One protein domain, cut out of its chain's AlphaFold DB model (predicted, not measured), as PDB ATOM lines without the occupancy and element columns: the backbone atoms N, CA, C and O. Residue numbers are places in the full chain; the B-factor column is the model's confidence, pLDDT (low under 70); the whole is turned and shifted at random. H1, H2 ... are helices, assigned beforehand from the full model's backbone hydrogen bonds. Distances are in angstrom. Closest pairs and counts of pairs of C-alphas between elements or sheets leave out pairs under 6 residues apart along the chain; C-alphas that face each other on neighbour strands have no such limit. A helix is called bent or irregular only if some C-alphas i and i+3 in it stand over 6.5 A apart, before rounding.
ATOM      1  N   GLN A  64     144.790 119.789 153.001       87.75
ATOM      2  CA  GLN A  64     146.056 119.298 152.445       87.75
ATOM      3  C   GLN A  64     147.328 119.901 153.071       87.75
ATOM      4  O   GLN A  64     148.429 119.599 152.611       87.75
ATOM      5  N   GLY A  65     147.233 120.725 154.123       91.62
ATOM      6  CA  GLY A  65     148.398 121.417 154.702       91.62
ATOM      7  C   GLY A  65     149.487 120.492 155.257       91.62
ATOM      8  O   GLY A  65     150.651 120.890 155.325       91.62
ATOM      9  N   ASN A  66     149.139 119.243 155.586       96.00
ATOM     10  CA  ASN A  66     150.079 118.205 156.025       96.00
ATOM     11  C   ASN A  66     150.202 117.023 155.044       96.00
ATOM     12  O   ASN A  66     150.930 116.074 155.336       96.00
ATOM     13  N   LEU A  67     149.574 117.095 153.859       96.12
ATOM     14  CA  LEU A  67     149.622 116.036 152.836       96.12
ATOM     15  C   LEU A  67     151.061 115.699 152.416       96.12
ATOM     16  O   LEU A  67     151.375 114.551 152.117       96.12
ATOM     17  N   TRP A  68     151.973 116.673 152.475       98.00
ATOM     18  CA  TRP A  68     153.394 116.465 152.191       98.00
ATOM     19  C   TRP A  68     154.038 115.373 153.058       98.00
ATOM     20  O   TRP A  68     154.990 114.720 152.626       98.00
ATOM     21  N   PHE A  69     153.557 115.169 154.287       98.25
ATOM     22  CA  PHE A  69     154.081 114.126 155.160       98.25
ATOM     23  C   PHE A  69     153.595 112.744 154.717       98.25
ATOM     24  O   PHE A  69     154.377 111.795 154.714       98.25
ATOM     25  N   GLU A  70     152.344 112.639 154.267       97.81
ATOM     26  CA  GLU A  70     151.815 111.416 153.661       97.81
ATOM     27  C   GLU A  70     152.561 111.067 152.366       97.81
ATOM     28  O   GLU A  70     153.005 109.932 152.220       97.81
ATOM     29  N   GLU A  71     152.810 112.037 151.482       98.31
ATOM     30  CA  GLU A  71     153.642 111.843 150.279       98.31
ATOM     31  C   GLU A  71     155.061 111.368 150.633       98.31
ATOM     32  O   GLU A  71     155.615 110.474 149.993       98.31
ATOM     33  N   THR A  72     155.641 111.910 151.711       98.75
ATOM     34  CA  THR A  72     156.953 111.479 152.230       98.75
ATOM     35  C   THR A  72     156.920 110.024 152.720       98.75
ATOM     36  O   THR A  72     157.857 109.262 152.467       98.75
ATOM     37  N   LEU A  73     155.848 109.601 153.399       98.69
ATOM     38  CA  LEU A  73     155.657 108.206 153.811       98.69
ATOM     39  C   LEU A  73     155.444 107.275 152.609       98.69
ATOM     40  O   LEU A  73     155.994 106.174 152.600       98.69
ATOM     41  N   CYS A  74     154.713 107.712 151.584       98.75
ATOM     42  CA  CYS A  74     154.469 106.928 150.371       98.75
ATOM     43  C   CYS A  74     155.748 106.740 149.540       98.75
ATOM     44  O   CYS A  74     156.053 105.628 149.094       98.75
ATOM     45  N   GLU A  75     156.581 107.777 149.450       98.69
ATOM     46  CA  GLU A  75     157.922 107.679 148.869       98.69
ATOM     47  C   GLU A  75     158.812 106.725 149.688       98.69
ATOM     48  O   GLU A  75     159.509 105.868 149.135       98.69
ATOM     49  N   THR A  76     158.727 106.794 151.023       98.88
ATOM     50  CA  THR A  76     159.427 105.862 151.924       98.88
ATOM     51  C   THR A  76     158.988 104.416 151.684       98.88
ATOM     52  O   THR A  76     159.830 103.517 151.640       98.88
ATOM     53  N   ALA A  77     157.685 104.176 151.502       98.81
ATOM     54  CA  ALA A  77     157.127 102.852 151.240       98.81
ATOM     55  C   ALA A  77     157.647 102.287 149.920       98.81
ATOM     56  O   ALA A  77     158.039 101.122 149.855       98.81
ATOM     57  N   SER A  78     157.731 103.129 148.893       98.75
ATOM     58  CA  SER A  78     158.274 102.762 147.588       98.75
ATOM     59  C   SER A  78     159.719 102.280 147.683       98.75
ATOM     60  O   SER A  78     160.034 101.172 147.245       98.75
ATOM     61  N   LEU A  79     160.587 103.056 148.335       98.75
ATOM     62  CA  LEU A  79     161.987 102.674 148.537       98.75
ATOM     63  C   LEU A  79     162.121 101.413 149.402       98.75
ATOM     64  O   LEU A  79     162.873 100.498 149.055       98.75
ATOM     65  N   TYR A  80     161.364 101.340 150.497       98.69
ATOM     66  CA  TYR A  80     161.373 100.197 151.405       98.69
ATOM     67  C   TYR A  80     160.974  98.906 150.687       98.69
ATOM     68  O   TYR A  80     161.692  97.908 150.770       98.69
ATOM     69  N   CYS A  81     159.859  98.913 149.950       98.56
ATOM     70  CA  CYS A  81     159.368  97.744 149.229       98.56
ATOM     71  C   CYS A  81     160.386  97.249 148.204       98.56
ATOM     72  O   CYS A  81     160.706  96.061 148.209       98.56
ATOM     73  N   LEU A  82     160.961  98.134 147.381       98.56
ATOM     74  CA  LEU A  82     161.973  97.723 146.406       98.56
ATOM     75  C   LEU A  82     163.218  97.145 147.079       98.56
ATOM     76  O   LEU A  82     163.697  96.090 146.662       98.56
ATOM     77  N   ARG A  83     163.719  97.776 148.151       98.44
ATOM     78  CA  ARG A  83     164.869  97.249 148.899       98.44
ATOM     79  C   ARG A  83     164.559  95.886 149.512       98.44
ATOM     80  O   ARG A  83     165.354  94.956 149.364       98.44
ATOM     81  N   ARG A  84     163.389  95.707 150.129       98.00
ATOM     82  CA  ARG A  84     162.967  94.402 150.663       98.00
ATOM     83  C   ARG A  84     162.815  93.350 149.574       98.00
ATOM     84  O   ARG A  84     163.315  92.245 149.761       98.00
ATOM     85  N   MET A  85     162.203  93.687 148.441       97.62
ATOM     86  CA  MET A  85     162.086  92.783 147.297       97.62
ATOM     87  C   MET A  85     163.464  92.410 146.741       97.62
ATOM     88  O   MET A  85     163.700  91.239 146.474       97.62
ATOM     89  N   SER A  86     164.406  93.356 146.639       97.81
ATOM     90  CA  SER A  86     165.778  93.071 146.189       97.81
ATOM     91  C   SER A  86     166.525  92.089 147.094       97.81
ATOM     92  O   SER A  86     167.381  91.347 146.626       97.81
ATOM     93  N   VAL A  87     166.208  92.050 148.391       97.44
ATOM     94  CA  VAL A  87     166.776  91.058 149.311       97.44
ATOM     95  C   VAL A  87     166.037  89.732 149.174       97.44
ATOM     96  O   VAL A  87     166.666  88.707 148.926       97.44
ATOM     97  N   GLU A  88     164.711  89.759 149.294       97.00
ATOM     98  CA  GLU A  88     163.861  88.566 149.313       97.00
ATOM     99  C   GLU A  88     163.974  87.762 148.014       97.00
ATOM    100  O   GLU A  88     164.146  86.543 148.029       97.00
ATOM    101  N   TRP A  89     163.950  88.443 146.868       96.94
ATOM    102  CA  TRP A  89     163.948  87.792 145.563       96.94
ATOM    103  C   TRP A  89     165.269  87.115 145.230       96.94
ATOM    104  O   TRP A  89     165.299  86.317 144.307       96.94
ATOM    105  N   ARG A  90     166.354  87.340 145.978       96.19
ATOM    106  CA  ARG A  90     167.600  86.578 145.777       96.19
ATOM    107  C   ARG A  90     167.399  85.083 145.997       96.19
ATOM    108  O   ARG A  90     168.045  84.276 145.335       96.19
ATOM    109  N   THR A  91     166.505  84.712 146.913       96.31
ATOM    110  CA  THR A  91     166.257  83.314 147.288       96.31
ATOM    111  C   THR A  91     164.796  82.905 147.157       96.31
ATOM    112  O   THR A  91     164.533  81.728 146.935       96.31
ATOM    113  N   ASN A  92     163.864  83.853 147.239       96.00
ATOM    114  CA  ASN A  92     162.425  83.615 147.296       96.00
ATOM    115  C   ASN A  92     161.660  84.556 146.344       96.00
ATOM    116  O   ASN A  92     160.758  85.297 146.734       96.00
ATOM    117  N   ALA A  93     162.071  84.583 145.076       94.88
ATOM    118  CA  ALA A  93     161.313  85.281 144.045       94.88
ATOM    119  C   ALA A  93     160.033  84.493 143.685       94.88
ATOM    120  O   ALA A  93     160.061  83.263 143.729       94.88
ATOM    121  N   PRO A  94     158.942  85.160 143.253       92.38
ATOM    122  CA  PRO A  94     157.712  84.482 142.822       92.38
ATOM    123  C   PRO A  94     157.932  83.449 141.710       92.38
ATOM    124  O   PRO A  94     157.237  82.439 141.648       92.38
ATOM    125  N   TYR A  95     158.918  83.705 140.849       92.00
ATOM    126  CA  TYR A  95     159.374  82.792 139.812       92.00
ATOM    127  C   TYR A  95     160.896  82.684 139.871       92.00
ATOM    128  O   TYR A  95     161.587  83.688 140.049       92.00
ATOM    129  N   GLU A  96     161.433  81.480 139.684       91.88
ATOM    130  CA  GLU A  96     162.872  81.203 139.803       91.88
ATOM    131  C   GLU A  96     163.724  82.116 138.904       91.88
ATOM    132  O   GLU A  96     164.740  82.667 139.326       91.88
ATOM    133  N   ASN A  97     163.267  82.359 137.674       89.38
ATOM    134  CA  ASN A  97     163.949  83.216 136.706       89.38
ATOM    135  C   ASN A  97     163.921  84.714 137.065       89.38
ATOM    136  O   ASN A  97     164.559  85.505 136.376       89.38
ATOM    137  N   TRP A  98     163.201  85.125 138.113       92.94
ATOM    138  CA  TRP A  98     163.189  86.507 138.605       92.94
ATOM    139  C   TRP A  98     164.251  86.766 139.674       92.94
ATOM    140  O   TRP A  98     164.482  87.925 140.021       92.94
ATOM    141  N   LYS A  99     164.949  85.733 140.170       94.81
ATOM    142  CA  LYS A  99     166.003  85.920 141.178       94.81
ATOM    143  C   LYS A  99     167.098  86.877 140.717       94.81
ATOM    144  O   LYS A  99     167.557  87.714 141.494       94.81
ATOM    145  N   SER A 100     167.474  86.819 139.439       94.38
ATOM    146  CA  SER A 100     168.455  87.733 138.841       94.38
ATOM    147  C   SER A 100     167.956  89.179 138.737       94.38
ATOM    148  O   SER A 100     168.772  90.092 138.757       94.38
ATOM    149  N   PHE A 101     166.639  89.415 138.703       94.75
ATOM    150  CA  PHE A 101     166.057  90.763 138.684       94.75
ATOM    151  C   PHE A 101     166.186  91.492 140.034       94.75
ATOM    152  O   PHE A 101     165.995  92.705 140.114       94.75
ATOM    153  N   SER A 102     166.538  90.772 141.105       95.38
ATOM    154  CA  SER A 102     166.758  91.355 142.431       95.38
ATOM    155  C   SER A 102     167.778  92.501 142.427       95.38
ATOM    156  O   SER A 102     167.563  93.496 143.119       95.38
ATOM    157  N   SER A 103     168.837  92.424 141.611       96.19
ATOM    158  CA  SER A 103     169.811  93.515 141.482       96.19
ATOM    159  C   SER A 103     169.200  94.752 140.830       96.19
ATOM    160  O   SER A 103     169.390  95.846 141.340       96.19
ATOM    161  N   SER A 104     168.371  94.595 139.794       96.56
ATOM    162  CA  SER A 104     167.705  95.724 139.130       96.56
ATOM    163  C   SER A 104     166.752  96.485 140.058       96.56
ATOM    164  O   SER A 104     166.616  97.700 139.935       96.56
ATOM    165  N   LEU A 105     166.111  95.798 141.012       97.44
ATOM    166  CA  LEU A 105     165.316  96.450 142.062       97.44
ATOM    167  C   LEU A 105     166.192  97.313 142.978       97.44
ATOM    168  O   LEU A 105     165.798  98.420 143.343       97.44
ATOM    169  N   ARG A 106     167.383  96.813 143.332       97.50
ATOM    170  CA  ARG A 106     168.342  97.551 144.154       97.50
ATOM    171  C   ARG A 106     168.912  98.755 143.405       97.50
ATOM    172  O   ARG A 106     168.863  99.862 143.941       97.50
ATOM    173  N   ASP A 107     169.353  98.550 142.166       97.75
ATOM    174  CA  ASP A 107     169.909  99.591 141.298       97.75
ATOM    175  C   ASP A 107     168.932 100.760 141.132       97.75
ATOM    176  O   ASP A 107     169.344 101.917 141.180       97.75
ATOM    177  N   TYR A 108     167.631 100.466 141.014       97.44
ATOM    178  CA  TYR A 108     166.578 101.479 140.936       97.44
ATOM    179  C   TYR A 108     166.526 102.361 142.191       97.44
ATOM    180  O   TYR A 108     166.459 103.585 142.091       97.44
ATOM    181  N   THR A 109     166.583 101.763 143.387       97.19
ATOM    182  CA  THR A 109     166.582 102.537 144.642       97.19
ATOM    183  C   THR A 109     167.880 103.305 144.863       97.19
ATOM    184  O   THR A 109     167.831 104.438 145.335       97.19
ATOM    185  N   ASP A 110     169.022 102.725 144.485       96.94
ATOM    186  CA  ASP A 110     170.318 103.395 144.598       96.94
ATOM    187  C   ASP A 110     170.401 104.589 143.634       96.94
ATOM    188  O   ASP A 110     171.004 105.610 143.961       96.94
ATOM    189  N   ASP A 111     169.779 104.495 142.455       96.88
ATOM    190  CA  ASP A 111     169.687 105.616 141.521       96.88
ATOM    191  C   ASP A 111     168.847 106.766 142.068       96.88
ATOM    192  O   ASP A 111     169.273 107.920 142.016       96.88
ATOM    193  N   ILE A 112     167.699 106.461 142.674       94.62
ATOM    194  CA  ILE A 112     166.889 107.479 143.344       94.62
ATOM    195  C   ILE A 112     167.707 108.171 144.434       94.62
ATOM    196  O   ILE A 112     167.790 109.396 144.439       94.62
ATOM    197  N   GLU A 113     168.344 107.403 145.319       94.50
ATOM    198  CA  GLU A 113     169.129 107.938 146.435       94.50
ATOM    199  C   GLU A 113     170.261 108.860 145.962       94.50
ATOM    200  O   GLU A 113     170.391 109.973 146.472       94.50
ATOM    201  N   ARG A 114     171.024 108.457 144.934       94.38
ATOM    202  CA  ARG A 114     172.101 109.282 144.352       94.38
ATOM    203  C   ARG A 114     171.614 110.633 143.831       94.38
ATOM    204  O   ARG A 114     172.375 111.600 143.833       94.38
ATOM    205  N   ASN A 115     170.364 110.706 143.387       93.06
ATOM    206  CA  ASN A 115     169.781 111.912 142.813       93.06
ATOM    207  C   ASN A 115     169.060 112.803 143.851       93.06
ATOM    208  O   ASN A 115     168.589 113.881 143.492       93.06
ATOM    209  N   ARG A 116     168.998 112.429 145.142       92.81
ATOM    210  CA  ARG A 116     168.391 113.255 146.210       92.81
ATOM    211  C   ARG A 116     169.386 114.264 146.793       92.81
ATOM    212  O   ARG A 116     169.911 114.078 147.886       92.81
ATOM    213  N   GLN A 117     169.610 115.373 146.092       92.00
ATOM    214  CA  GLN A 117     170.556 116.417 146.528       92.00
ATOM    215  C   GLN A 117     170.185 117.047 147.881       92.00
ATOM    216  O   GLN A 117     171.053 117.250 148.728       92.00
ATOM    217  N   ASP A 118     168.894 117.271 148.134       96.44
ATOM    218  CA  ASP A 118     168.399 117.841 149.394       96.44
ATOM    219  C   ASP A 118     168.716 116.961 150.616       96.44
ATOM    220  O   ASP A 118     168.853 117.466 151.736       96.44
ATOM    221  N   TYR A 119     168.925 115.654 150.419       96.38
ATOM    222  CA  TYR A 119     169.356 114.765 151.497       96.38
ATOM    223  C   TYR A 119     170.730 115.172 152.045       96.38
ATOM    224  O   TYR A 119     170.954 115.109 153.254       96.38
ATOM    225  N   LEU A 120     171.629 115.698 151.203       95.25
ATOM    226  CA  LEU A 120     172.924 116.218 151.650       95.25
ATOM    227  C   LEU A 120     172.750 117.405 152.606       95.25
ATOM    228  O   LEU A 120     173.447 117.490 153.620       95.25
ATOM    229  N   GLU A 121     171.784 118.293 152.356       96.56
ATOM    230  CA  GLU A 121     171.479 119.381 153.289       96.56
ATOM    231  C   GLU A 121     170.957 118.843 154.628       96.56
ATOM    232  O   GLU A 121     171.394 119.313 155.685       96.56
ATOM    233  N   ILE A 122     170.081 117.834 154.597       98.06
ATOM    234  CA  ILE A 122     169.583 117.173 155.809       98.06
ATOM    235  C   ILE A 122     170.740 116.559 156.604       98.06
ATOM    236  O   ILE A 122     170.806 116.762 157.813       98.06
ATOM    237  N   THR A 123     171.685 115.866 155.960       96.38
ATOM    238  CA  THR A 123     172.839 115.283 156.674       96.38
ATOM    239  C   THR A 123     173.732 116.340 157.329       96.38
ATOM    240  O   THR A 123     174.293 116.094 158.395       96.38
ATOM    241  N   ARG A 124     173.828 117.538 156.738       97.06
ATOM    242  CA  ARG A 124     174.639 118.648 157.259       97.06
ATOM    243  C   ARG A 124     173.947 119.428 158.378       97.06
ATOM    244  O   ARG A 124     174.616 119.918 159.284       97.06
ATOM    245  N   THR A 125     172.634 119.621 158.282       97.44
ATOM    246  CA  THR A 125     171.875 120.544 159.153       97.44
ATOM    247  C   THR A 125     170.948 119.847 160.143       97.44
ATOM    248  O   THR A 125     170.519 120.457 161.123       97.44
ATOM    249  N   GLY A 126     170.650 118.572 159.904       97.81
ATOM    250  CA  GLY A 126     169.617 117.810 160.586       97.81
ATOM    251  C   GLY A 126     168.222 118.047 160.001       97.81
ATOM    252  O   GLY A 126     167.858 119.157 159.602       97.81
ATOM    253  N   LEU A 127     167.395 116.996 160.026       98.31
ATOM    254  CA  LEU A 127     166.000 117.056 159.579       98.31
ATOM    255  C   LEU A 127     165.172 118.166 160.267       98.31
ATOM    256  O   LEU A 127     164.403 118.815 159.560       98.31
ATOM    257  N   PRO A 128     165.343 118.492 161.570       98.56
ATOM    258  CA  PRO A 128     164.574 119.573 162.186       98.56
ATOM    259  C   PRO A 128     164.841 120.947 161.559       98.56
ATOM    260  O   PRO A 128     163.919 121.740 161.378       98.56
ATOM    261  N   ALA A 129     166.103 121.252 161.235       98.44
ATOM    262  CA  ALA A 129     166.467 122.529 160.624       98.44
ATOM    263  C   ALA A 129     165.955 122.613 159.183       98.44
ATOM    264  O   ALA A 129     165.362 123.622 158.801       98.44
ATOM    265  N   TYR A 130     166.121 121.526 158.428       98.56
ATOM    266  CA  TYR A 130     165.619 121.412 157.064       98.56
ATOM    267  C   TYR A 130     164.088 121.551 157.003       98.56
ATOM    268  O   TYR A 130     163.572 122.387 156.263       98.56
ATOM    269  N   TYR A 131     163.350 120.823 157.849       98.25
ATOM    270  CA  TYR A 131     161.893 120.944 157.920       98.25
ATOM    271  C   TYR A 131     161.456 122.377 158.243       98.25
ATOM    272  O   TYR A 131     160.650 122.941 157.509       98.25
ATOM    273  N   ARG A 132     162.026 123.018 159.276       98.31
ATOM    274  CA  ARG A 132     161.671 124.407 159.630       98.31
ATOM    275  C   ARG A 132     161.898 125.384 158.477       98.31
ATOM    276  O   ARG A 132     161.069 126.264 158.261       98.31
ATOM    277  N   LYS A 133     162.992 125.220 157.727       98.38
ATOM    278  CA  LYS A 133     163.304 126.033 156.542       98.38
ATOM    279  C   LYS A 133     162.256 125.864 155.433       98.38
ATOM    280  O   LYS A 133     161.945 126.833 154.747       98.38
ATOM    281  N   HIS A 134     161.704 124.660 155.267       98.12
ATOM    282  CA  HIS A 134     160.816 124.314 154.153       98.12
ATOM    283  C   HIS A 134     159.330 124.162 154.521       98.12
ATOM    284  O   HIS A 134     158.515 123.979 153.621       98.12
ATOM    285  N   ALA A 135     158.943 124.298 155.794       97.19
ATOM    286  CA  ALA A 135     157.590 124.007 156.282       97.19
ATOM    287  C   ALA A 135     156.482 124.731 155.497       97.19
ATOM    288  O   ALA A 135     155.532 124.095 155.047       97.19
ATOM    289  N   ARG A 136     156.636 126.042 155.255       96.62
ATOM    290  CA  ARG A 136     155.667 126.830 154.469       96.62
ATOM    291  C   ARG A 136     155.564 126.359 153.018       96.62
ATOM    292  O   ARG A 136     154.486 126.389 152.439       96.62
ATOM    293  N   HIS A 137     156.687 125.965 152.421       97.69
ATOM    294  CA  HIS A 137     156.705 125.462 151.047       97.69
ATOM    295  C   HIS A 137     155.994 124.115 150.956       97.69
ATOM    296  O   HIS A 137     155.186 123.920 150.057       97.69
ATOM    297  N   LEU A 138     156.272 123.217 151.902       97.38
ATOM    298  CA  LEU A 138     155.667 121.889 151.981       97.38
ATOM    299  C   LEU A 138     154.144 121.961 152.162       97.38
ATOM    300  O   LEU A 138     153.423 121.217 151.506       97.38
ATOM    301  N   SER A 139     153.640 122.900 152.971       95.00
ATOM    302  CA  SER A 139     152.195 123.055 153.189       95.00
ATOM    303  C   SER A 139     151.423 123.557 151.964       95.00
ATOM    304  O   SER A 139     150.207 123.415 151.913       95.00
ATOM    305  N   THR A 140     152.100 124.171 150.986       94.88
ATOM    306  CA  THR A 140     151.472 124.649 149.739       94.88
ATOM    307  C   THR A 140     151.851 123.821 148.512       94.88
ATOM    308  O   THR A 140     151.200 123.941 147.481       94.88
ATOM    309  N   ASN A 141     152.901 123.002 148.604       96.56
ATOM    310  CA  ASN A 141     153.428 122.174 147.520       96.56
ATOM    311  C   ASN A 141     153.644 120.750 148.038       96.56
ATOM    312  O   ASN A 141     154.778 120.299 148.210       96.56
ATOM    313  N   ALA A 142     152.540 120.063 148.329       95.44
ATOM    314  CA  ALA A 142     152.581 118.796 149.045       95.44
ATOM    315  C   ALA A 142     153.354 117.683 148.318       95.44
ATOM    316  O   ALA A 142     153.918 116.814 148.972       95.44
ATOM    317  N   THR A 143     153.415 117.743 146.988       95.94
ATOM    318  CA  THR A 143     153.993 116.715 146.111       95.94
ATOM    319  C   THR A 143     155.393 117.071 145.587       95.94
ATOM    320  O   THR A 143     155.822 116.568 144.543       95.94
ATOM    321  N   ASP A 144     156.119 117.964 146.272       97.38
ATOM    322  CA  ASP A 144     157.506 118.313 145.935       97.38
ATOM    323  C   ASP A 144     158.451 117.121 146.174       97.38
ATOM    324  O   ASP A 144     158.972 116.896 147.270       97.38
ATOM    325  N   ARG A 145     158.686 116.367 145.096       95.12
ATOM    326  CA  ARG A 145     159.434 115.103 145.108       95.12
ATOM    327  C   ARG A 145     160.861 115.222 145.623       95.12
ATOM    328  O   ARG A 145     161.352 114.254 146.200       95.12
ATOM    329  N   ASP A 146     161.523 116.359 145.436       96.19
ATOM    330  CA  ASP A 146     162.901 116.522 145.900       96.19
ATOM    331  C   ASP A 146     162.933 116.588 147.428       96.19
ATOM    332  O   ASP A 146     163.701 115.868 148.073       96.19
ATOM    333  N   LYS A 147     162.014 117.359 148.022       98.06
ATOM    334  CA  LYS A 147     161.912 117.510 149.481       98.06
ATOM    335  C   LYS A 147     161.318 116.272 150.136       98.06
ATOM    336  O   LYS A 147     161.863 115.786 151.128       98.06
ATOM    337  N   ASN A 148     160.225 115.742 149.579       98.31
ATOM    338  CA  ASN A 148     159.617 114.504 150.068       98.31
ATOM    339  C   ASN A 148     160.624 113.354 149.984       98.31
ATOM    340  O   ASN A 148     160.824 112.649 150.966       98.31
ATOM    341  N   GLY A 149     161.329 113.222 148.858       97.81
ATOM    342  CA  GLY A 149     162.359 112.210 148.648       97.81
ATOM    343  C   GLY A 149     163.529 112.306 149.620       97.81
ATOM    344  O   GLY A 149     163.956 111.291 150.166       97.81
ATOM    345  N   ALA A 150     164.027 113.512 149.891       98.06
ATOM    346  CA  ALA A 150     165.103 113.707 150.859       98.06
ATOM    347  C   ALA A 150     164.683 113.308 152.282       98.06
ATOM    348  O   ALA A 150     165.421 112.610 152.979       98.06
ATOM    349  N   MET A 151     163.482 113.703 152.712       98.62
ATOM    350  CA  MET A 151     162.949 113.312 154.022       98.62
ATOM    351  C   MET A 151     162.611 111.816 154.083       98.62
ATOM    352  O   MET A 151     162.831 111.183 155.116       98.62
ATOM    353  N   ALA A 152     162.156 111.226 152.975       98.69
ATOM    354  CA  ALA A 152     161.854 109.802 152.875       98.69
ATOM    355  C   ALA A 152     163.090 108.931 153.122       98.69
ATOM    356  O   ALA A 152     162.980 107.910 153.791       98.69
ATOM    357  N   LEU A 153     164.284 109.347 152.680       98.38
ATOM    358  CA  LEU A 153     165.531 108.631 152.989       98.38
ATOM    359  C   LEU A 153     165.835 108.586 154.497       98.38
ATOM    360  O   LEU A 153     166.349 107.582 154.993       98.38
ATOM    361  N   VAL A 154     165.466 109.630 155.250       98.31
ATOM    362  CA  VAL A 154     165.590 109.627 156.718       98.31
ATOM    363  C   VAL A 154     164.606 108.638 157.342       98.31
ATOM    364  O   VAL A 154     164.990 107.837 158.199       98.31
ATOM    365  N   LEU A 155     163.339 108.665 156.913       98.62
ATOM    366  CA  LEU A 155     162.307 107.768 157.442       98.62
ATOM    367  C   LEU A 155     162.560 106.308 157.055       98.62
ATOM    368  O   LEU A 155     162.322 105.410 157.864       98.62
ATOM    369  N   LEU A 156     163.103 106.068 155.862       98.62
ATOM    370  CA  LEU A 156     163.462 104.745 155.362       98.62
ATOM    371  C   LEU A 156     164.375 104.018 156.346       98.62
ATOM    372  O   LEU A 156     164.087 102.881 156.715       98.62
ATOM    373  N   ALA A 157     165.402 104.696 156.863       97.56
ATOM    374  CA  ALA A 157     166.294 104.121 157.865       97.56
ATOM    375  C   ALA A 157     165.557 103.718 159.161       97.56
ATOM    376  O   ALA A 157     165.904 102.713 159.784       97.56
ATOM    377  N   ALA A 158     164.532 104.471 159.578       98.19
ATOM    378  CA  ALA A 158     163.727 104.134 160.753       98.19
ATOM    379  C   ALA A 158     162.841 102.898 160.507       98.19
ATOM    380  O   ALA A 158     162.817 101.984 161.338       98.19
ATOM    381  N   PHE A 159     162.162 102.833 159.357       98.56
ATOM    382  CA  PHE A 159     161.306 101.702 158.987       98.56
ATOM    383  C   PHE A 159     162.098 100.425 158.667       98.56
ATOM    384  O   PHE A 159     161.653  99.331 159.010       98.56
ATOM    385  N   GLU A 160     163.294 100.525 158.081       98.12
ATOM    386  CA  GLU A 160     164.184  99.376 157.861       98.12
ATOM    387  C   GLU A 160     164.657  98.746 159.174       98.12
ATOM    388  O   GLU A 160     164.714  97.521 159.280       98.12
ATOM    389  N   ARG A 161     164.935  99.567 160.196       98.06
ATOM    390  CA  ARG A 161     165.340  99.089 161.528       98.06
ATOM    391  C   ARG A 161     164.196  98.436 162.294       98.06
ATOM    392  O   ARG A 161     164.436  97.505 163.057       98.06
ATOM    393  N   GLN A 162     162.967  98.930 162.136       97.31
ATOM    394  CA  GLN A 162     161.815  98.444 162.899       97.31
ATOM    395  C   GLN A 162     160.572  98.234 162.008       97.31
ATOM    396  O   GLN A 162     159.549  98.904 162.176       97.31
ATOM    397  N   PRO A 163     160.607  97.258 161.084       97.31
ATOM    398  CA  PRO A 163     159.613  97.130 160.014       97.31
ATOM    399  C   PRO A 163     158.195  96.806 160.489       97.31
ATOM    400  O   PRO A 163     157.226  97.120 159.802       97.31
ATOM    401  N   ARG A 164     158.038  96.250 161.698       96.25
ATOM    402  CA  ARG A 164     156.722  96.006 162.315       96.25
ATOM    403  C   ARG A 164     155.870  97.274 162.466       96.25
ATOM    404  O   ARG A 164     154.653  97.176 162.576       96.25
ATOM    405  N   HIS A 165     156.495  98.454 162.498       97.31
ATOM    406  CA  HIS A 165     155.790  99.720 162.685       97.31
ATOM    407  C   HIS A 165     155.204 100.298 161.398       97.31
ATOM    408  O   HIS A 165     154.499 101.298 161.480       97.31
ATOM    409  N   TRP A 166     155.376  99.646 160.240       97.75
ATOM    410  CA  TRP A 166     154.578  99.966 159.050       97.75
ATOM    411  C   TRP A 166     153.076  99.939 159.336       97.75
ATOM    412  O   TRP A 166     152.343 100.762 158.806       97.75
ATOM    413  N   ASN A 167     152.614  99.083 160.251       95.38
ATOM    414  CA  ASN A 167     151.212  99.069 160.661       95.38
ATOM    415  C   ASN A 167     150.739 100.414 161.238       95.38
ATOM    416  O   ASN A 167     149.573 100.754 161.061       95.38
ATOM    417  N   ALA A 168     151.620 101.210 161.857       96.75
ATOM    418  CA  ALA A 168     151.271 102.489 162.469       96.75
ATOM    419  C   ALA A 168     150.635 103.479 161.482       96.75
ATOM    420  O   ALA A 168     149.780 104.262 161.892       96.75
ATOM    421  N   ILE A 169     150.997 103.430 160.193       97.06
ATOM    422  CA  ILE A 169     150.476 104.373 159.188       97.06
ATOM    423  C   ILE A 169     148.959 104.258 159.022       97.06
ATOM    424  O   ILE A 169     148.313 105.233 158.668       97.06
ATOM    425  N   ARG A 170     148.364 103.108 159.375       95.19
ATOM    426  CA  ARG A 170     146.911 102.882 159.294       95.19
ATOM    427  C   ARG A 170     146.075 103.798 160.171       95.19
ATOM    428  O   ARG A 170     144.857 103.840 160.027       95.19
ATOM    429  N   TRP A 171     146.737 104.512 161.074       95.50
ATOM    430  CA  TRP A 171     146.122 105.476 161.962       95.50
ATOM    431  C   TRP A 171     146.476 106.931 161.641       95.50
ATOM    432  O   TRP A 171     146.087 107.815 162.401       95.50
ATOM    433  N   LEU A 172     147.205 107.185 160.549       95.88
ATOM    434  CA  LEU A 172     147.673 108.522 160.184       95.88
ATOM    435  C   LEU A 172     146.492 109.486 159.984       95.88
ATOM    436  O   LEU A 172     146.409 110.498 160.676       95.88
ATOM    437  N   ASN A 173     145.521 109.102 159.149       93.88
ATOM    438  CA  ASN A 173     144.315 109.889 158.869       93.88
ATOM    439  C   ASN A 173     143.054 109.268 159.498       93.88
ATOM    440  O   ASN A 173     141.987 109.224 158.895       93.88
ATOM    441  N   SER A 174     143.144 108.761 160.736       90.69
ATOM    442  CA  SER A 174     141.984 108.160 161.436       90.69
ATOM    443  C   SER A 174     140.843 109.132 161.759       90.69
ATOM    444  O   SER A 174     139.766 108.702 162.170       90.69
ATOM    445  N   SER A 175     141.070 110.431 161.609       90.00
ATOM    446  CA  SER A 175     140.059 111.471 161.769       90.00
ATOM    447  C   SER A 175     140.385 112.644 160.845       90.00
ATOM    448  O   SER A 175     141.580 112.900 160.648       90.00
ATOM    449  N   PRO A 176     139.373 113.384 160.354       88.44
ATOM    450  CA  PRO A 176     139.571 114.496 159.428       88.44
ATOM    451  C   PRO A 176     140.587 115.528 159.922       88.44
ATOM    452  O   PRO A 176     140.761 115.725 161.129       88.44
ATOM    453  N   SER A 177     141.241 116.193 158.980       87.88
ATOM    454  CA  SER A 177     142.217 117.255 159.223       87.88
ATOM    455  C   SER A 177     141.531 118.628 159.161       87.88
ATOM    456  O   SER A 177     141.012 119.004 158.105       87.88
ATOM    457  N   PRO A 178     141.468 119.381 160.280       89.12
ATOM    458  CA  PRO A 178     140.977 120.759 160.285       89.12
ATOM    459  C   PRO A 178     141.795 121.678 159.369       89.12
ATOM    460  O   PRO A 178     142.982 121.451 159.143       89.12
ATOM    461  N   GLY A 179     141.171 122.750 158.867       87.94
ATOM    462  CA  GLY A 179     141.790 123.678 157.908       87.94
ATOM    463  C   GLY A 179     142.991 124.476 158.433       87.94
ATOM    464  O   GLY A 179     143.725 125.061 157.641       87.94
ATOM    465  N   ASP A 180     143.179 124.515 159.747       89.75
ATOM    466  CA  ASP A 180     144.260 125.192 160.462       89.75
ATOM    467  C   ASP A 180     145.181 124.207 161.211       89.75
ATOM    468  O   ASP A 180     145.979 124.621 162.054       89.75
ATOM    469  N   GLU A 181     145.091 122.905 160.909       93.94
ATOM    470  CA  GLU A 181     145.868 121.877 161.600       93.94
ATOM    471  C   GLU A 181     147.371 122.032 161.345       93.94
ATOM    472  O   GLU A 181     147.896 121.810 160.251       93.94
ATOM    473  N   THR A 182     148.101 122.357 162.406       95.31
ATOM    474  CA  THR A 182     149.562 122.391 162.381       95.31
ATOM    475  C   THR A 182     150.144 120.982 162.283       95.31
ATOM    476  O   THR A 182     149.552 120.004 162.742       95.31
ATOM    477  N   PHE A 183     151.374 120.865 161.785       96.75
ATOM    478  CA  PHE A 183     152.052 119.569 161.722       96.75
ATOM    479  C   PHE A 183     152.229 118.907 163.102       96.75
ATOM    480  O   PHE A 183     152.142 117.688 163.227       96.75
ATOM    481  N   ALA A 184     152.411 119.698 164.166       96.56
ATOM    482  CA  ALA A 184     152.480 119.179 165.534       96.56
ATOM    483  C   ALA A 184     151.152 118.566 165.997       96.56
ATOM    484  O   ALA A 184     151.146 117.490 166.604       96.56
ATOM    485  N   GLN A 185     150.027 119.207 165.672       95.81
ATOM    486  CA  GLN A 185     148.694 118.665 165.943       95.81
ATOM    487  C   GLN A 185     148.440 117.403 165.116       95.81
ATOM    488  O   GLN A 185     147.982 116.408 165.677       95.81
ATOM    489  N   TYR A 186     148.831 117.402 163.840       96.31
ATOM    490  CA  TYR A 186     148.711 116.247 162.950       96.31
ATOM    491  C   TYR A 186     149.487 115.025 163.471       96.31
ATOM    492  O   TYR A 186     148.924 113.940 163.627       96.31
ATOM    493  N   LEU A 187     150.757 115.195 163.858       97.31
ATOM    494  CA  LEU A 187     151.544 114.110 164.453       97.31
ATOM    495  C   LEU A 187     151.017 113.684 165.832       97.31
ATOM    496  O   LEU A 187     151.035 112.496 166.160       97.31
ATOM    497  N   SER A 188     150.506 114.619 166.638       96.31
ATOM    498  CA  SER A 188     149.898 114.297 167.937       96.31
ATOM    499  C   SER A 188     148.599 113.502 167.773       96.31
ATOM    500  O   SER A 188     148.348 112.561 168.529       96.31
ATOM    501  N   LYS A 189     147.795 113.826 166.754       95.25
ATOM    502  CA  LYS A 189     146.597 113.082 166.347       95.25
ATOM    503  C   LYS A 189     146.959 111.649 165.965       95.25
ATOM    504  O   LYS A 189     146.397 110.715 166.541       95.25
ATOM    505  N   TRP A 190     147.969 111.474 165.111       96.56
ATOM    506  CA  TRP A 190     148.481 110.153 164.744       96.56
ATOM    507  C   TRP A 190     148.987 109.361 165.963       96.56
ATOM    508  O   TRP A 190     148.590 108.214 166.178       96.56
ATOM    509  N   HIS A 191     149.800 109.986 166.820       97.06
ATOM    510  CA  HIS A 191     150.345 109.367 168.032       97.06
ATOM    511  C   HIS A 191     149.263 108.897 169.019       97.06
ATOM    512  O   HIS A 191     149.399 107.839 169.644       97.06
ATOM    513  N   ARG A 192     148.166 109.653 169.157       95.62
ATOM    514  CA  ARG A 192     147.018 109.251 169.985       95.62
ATOM    515  C   ARG A 192     146.241 108.086 169.378       95.62
ATOM    516  O   ARG A 192     145.780 107.225 170.127       95.62
ATOM    517  N   ALA A 193     146.098 108.065 168.054       94.81
ATOM    518  CA  ALA A 193     145.289 107.082 167.341       94.81
ATOM    519  C   ALA A 193     145.942 105.690 167.285       94.81
ATOM    520  O   ALA A 193     145.236 104.682 167.328       94.81
ATOM    521  N   VAL A 194     147.276 105.609 167.229       95.12
ATOM    522  CA  VAL A 194     147.966 104.315 167.109       95.12
ATOM    523  C   VAL A 194     147.823 103.427 168.358       95.12
ATOM    524  O   VAL A 194     147.855 103.918 169.496       95.12
ATOM    525  N   PRO A 195     147.773 102.090 168.195       94.50
ATOM    526  CA  PRO A 195     147.945 101.145 169.294       94.50
ATOM    527  C   PRO A 195     149.219 101.417 170.107       94.50
ATOM    528  O   PRO A 195     150.221 101.905 169.578       94.50
ATOM    529  N   GLY A 196     149.198 101.085 171.402       93.94
ATOM    530  CA  GLY A 196     150.302 101.386 172.326       93.94
ATOM    531  C   GLY A 196     151.662 100.843 171.870       93.94
ATOM    532  O   GLY A 196     152.677 101.511 172.038       93.94
ATOM    533  N   GLU A 197     151.677  99.689 171.198       95.25
ATOM    534  CA  GLU A 197     152.894  99.080 170.646       95.25
ATOM    535  C   GLU A 197     153.596  99.929 169.573       95.25
ATOM    536  O   GLU A 197     154.787  99.743 169.335       95.25
ATOM    537  N   HIS A 198     152.893 100.862 168.925       96.69
ATOM    538  CA  HIS A 198     153.450 101.732 167.887       96.69
ATOM    539  C   HIS A 198     153.720 103.163 168.366       96.69
ATOM    540  O   HIS A 198     154.427 103.899 167.681       96.69
ATOM    541  N   ALA A 199     153.216 103.545 169.543       96.31
ATOM    542  CA  ALA A 199     153.301 104.909 170.062       96.31
ATOM    543  C   ALA A 199     154.746 105.425 170.125       96.31
ATOM    544  O   ALA A 199     155.050 106.483 169.585       96.31
ATOM    545  N   GLY A 200     155.658 104.627 170.695       97.31
ATOM    546  CA  GLY A 200     157.072 105.001 170.803       97.31
ATOM    547  C   GLY A 200     157.752 105.218 169.447       97.31
ATOM    548  O   GLY A 200     158.590 106.106 169.317       97.31
ATOM    549  N   PHE A 201     157.356 104.460 168.420       98.12
ATOM    550  CA  PHE A 201     157.876 104.651 167.068       98.12
ATOM    551  C   PHE A 201     157.380 105.967 166.464       98.12
ATOM    552  O   PHE A 201     158.198 106.739 165.969       98.12
ATOM    553  N   VAL A 202     156.084 106.279 166.582       98.06
ATOM    554  CA  VAL A 202     155.531 107.565 166.119       98.06
ATOM    555  C   VAL A 202     156.204 108.743 166.830       98.06
ATOM    556  O   VAL A 202     156.629 109.690 166.171       98.06
ATOM    557  N   SER A 203     156.409 108.650 168.148       97.94
ATOM    558  CA  SER A 203     157.157 109.657 168.912       97.94
ATOM    559  C   SER A 203     158.593 109.816 168.426       97.94
ATOM    560  O   SER A 203     159.087 110.938 168.329       97.94
ATOM    561  N   SER A 204     159.262 108.717 168.062       98.00
ATOM    562  CA  SER A 204     160.612 108.790 167.496       98.00
ATOM    563  C   SER A 204     160.636 109.490 166.135       98.00
ATOM    564  O   SER A 204     161.548 110.272 165.884       98.00
ATOM    565  N   LEU A 205     159.618 109.288 165.287       98.31
ATOM    566  CA  LEU A 205     159.515 109.995 164.011       98.31
ATOM    567  C   LEU A 205     159.266 111.489 164.219       98.31
ATOM    568  O   LEU A 205     159.950 112.301 163.607       98.31
ATOM    569  N   ALA A 206     158.366 111.867 165.130       98.38
ATOM    570  CA  ALA A 206     158.143 113.270 165.478       98.38
ATOM    571  C   ALA A 206     159.425 113.948 165.995       98.38
ATOM    572  O   ALA A 206     159.756 115.067 165.590       98.38
ATOM    573  N   ALA A 207     160.204 113.235 166.814       98.00
ATOM    574  CA  ALA A 207     161.488 113.712 167.314       98.00
ATOM    575  C   ALA A 207     162.524 113.935 166.196       98.00
ATOM    576  O   ALA A 207     163.295 114.889 166.287       98.00
ATOM    577  N   LEU A 208     162.516 113.139 165.113       97.94
ATOM    578  CA  LEU A 208     163.383 113.383 163.947       97.94
ATOM    579  C   LEU A 208     163.096 114.741 163.289       97.94
ATOM    580  O   LEU A 208     164.021 115.384 162.803       97.94
ATOM    581  N   TYR A 209     161.844 115.207 163.309       98.25
ATOM    582  CA  TYR A 209     161.464 116.547 162.840       98.25
ATOM    583  C   TYR A 209     161.670 117.644 163.897       98.25
ATOM    584  O   TYR A 209     161.506 118.828 163.602       98.25
ATOM    585  N   GLY A 210     162.042 117.280 165.128       97.62
ATOM    586  CA  GLY A 210     162.126 118.205 166.257       97.62
ATOM    587  C   GLY A 210     160.760 118.736 166.692       97.62
ATOM    588  O   GLY A 210     160.672 119.875 167.147       97.62
TER     589      GLY A 210
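What this domain is: This is residues 64 to 210 of the 226 residues of an uncharacterized protein of Roseibacillus sp (UniProt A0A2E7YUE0). The long helix H1 runs along much of the length of the model, with H2 folding back from its last end to make an open, V-like helical hairpin, while the remaining helices gather in a body at the other half of H1, packed mostly crossed. In that body H5 crosses H1 near the middle of the whole, H3 packs on residues 146 to 153 of H5, H4 meets residues 64 to 68 of H1, and H6 packs on the hairpin of H7 and H8. The printed part has 147 residues with eight named helices, H1 to H8 in order, and no named strand: the class is all helix. It is compact, with a radius of gyration of the C-alphas of 16.4 A, and only just elongated, spanning 52 by 34 by 23 A.

Where its parts are: H1, residues 64 to 92, begins at C-alpha (146.056, 119.298, 152.445), is 39.6 A long and has a kink of 27 degrees near residue 86. H2 is residues 96 to 114, 29.9 A. H5, residues 145 to 161, is 23.7 A long with a kink of 34 degrees near residue 154. H3 is residues 117 to 125, H4 127 to 140, H6 163 to 171 and H7 183 to 193. H8, residues 196 to 208, ends at C-alpha (163.383, 113.383, 163.947). H1, H4 and H8 are irregular, with C-alphas 65 and 68 7.5 A apart, 133 and 136 8.0 A, and 197 and 200 7.2 A; H2 and H6 only just, with 97 and 100 6.7 A apart, and 164 and 167 6.52 A.

How they stand to each other: H1 is the hub. With residues 79 to 92 alone it touches H2, closest at the C-alphas of Ser 86 and Ser 102, 4.2 A, opposite ways at 38 degrees, only just a steep tilt. With residues 68 to 80 it touches H5, closest at Thr 72 and Asn 148, C-alphas 4.6 A apart. With residues 64 to 68 it touches H4, C-alphas of Gly 65 and Ser 139 4.4 A apart. H3 touches H5, C-alphas of Tyr 119 and Ala 150 4.4 A apart, and only just touches H4, only at the corner, with 3 pairs of C-alphas within 8 A. H7 and H8 form a hairpin at a shallow tilt of 14 degrees, C-alphas of His 191 and Ala 199 5.7 A apart. H6 touches H8 about perpendicular, at 88 degrees, C-alphas of Ala 168 and His 198 5.9 A apart. H2 and H8 are apart. Every O i to N i+4 pair is within hydrogen-bond range in H7; the counts are 20 of 25 in H1, 10 of 15 in H2, 4 of 5 in H3, 7 of 10 in H4, 10 of 13 in H5, 7 of 9 in H8 and 0 of 5 in H6, where 5 of 6 O i to N i+3 pairs are.

The domain as a whole: The two C-alphas farthest apart, Asn 97 and Asp 180, are 52.1 A apart. The printed part has no cut, and the link from H6 to H7, 11 residues, is long. Mean pLDDT of the printed part is 96.3, and no printed residue is under 70.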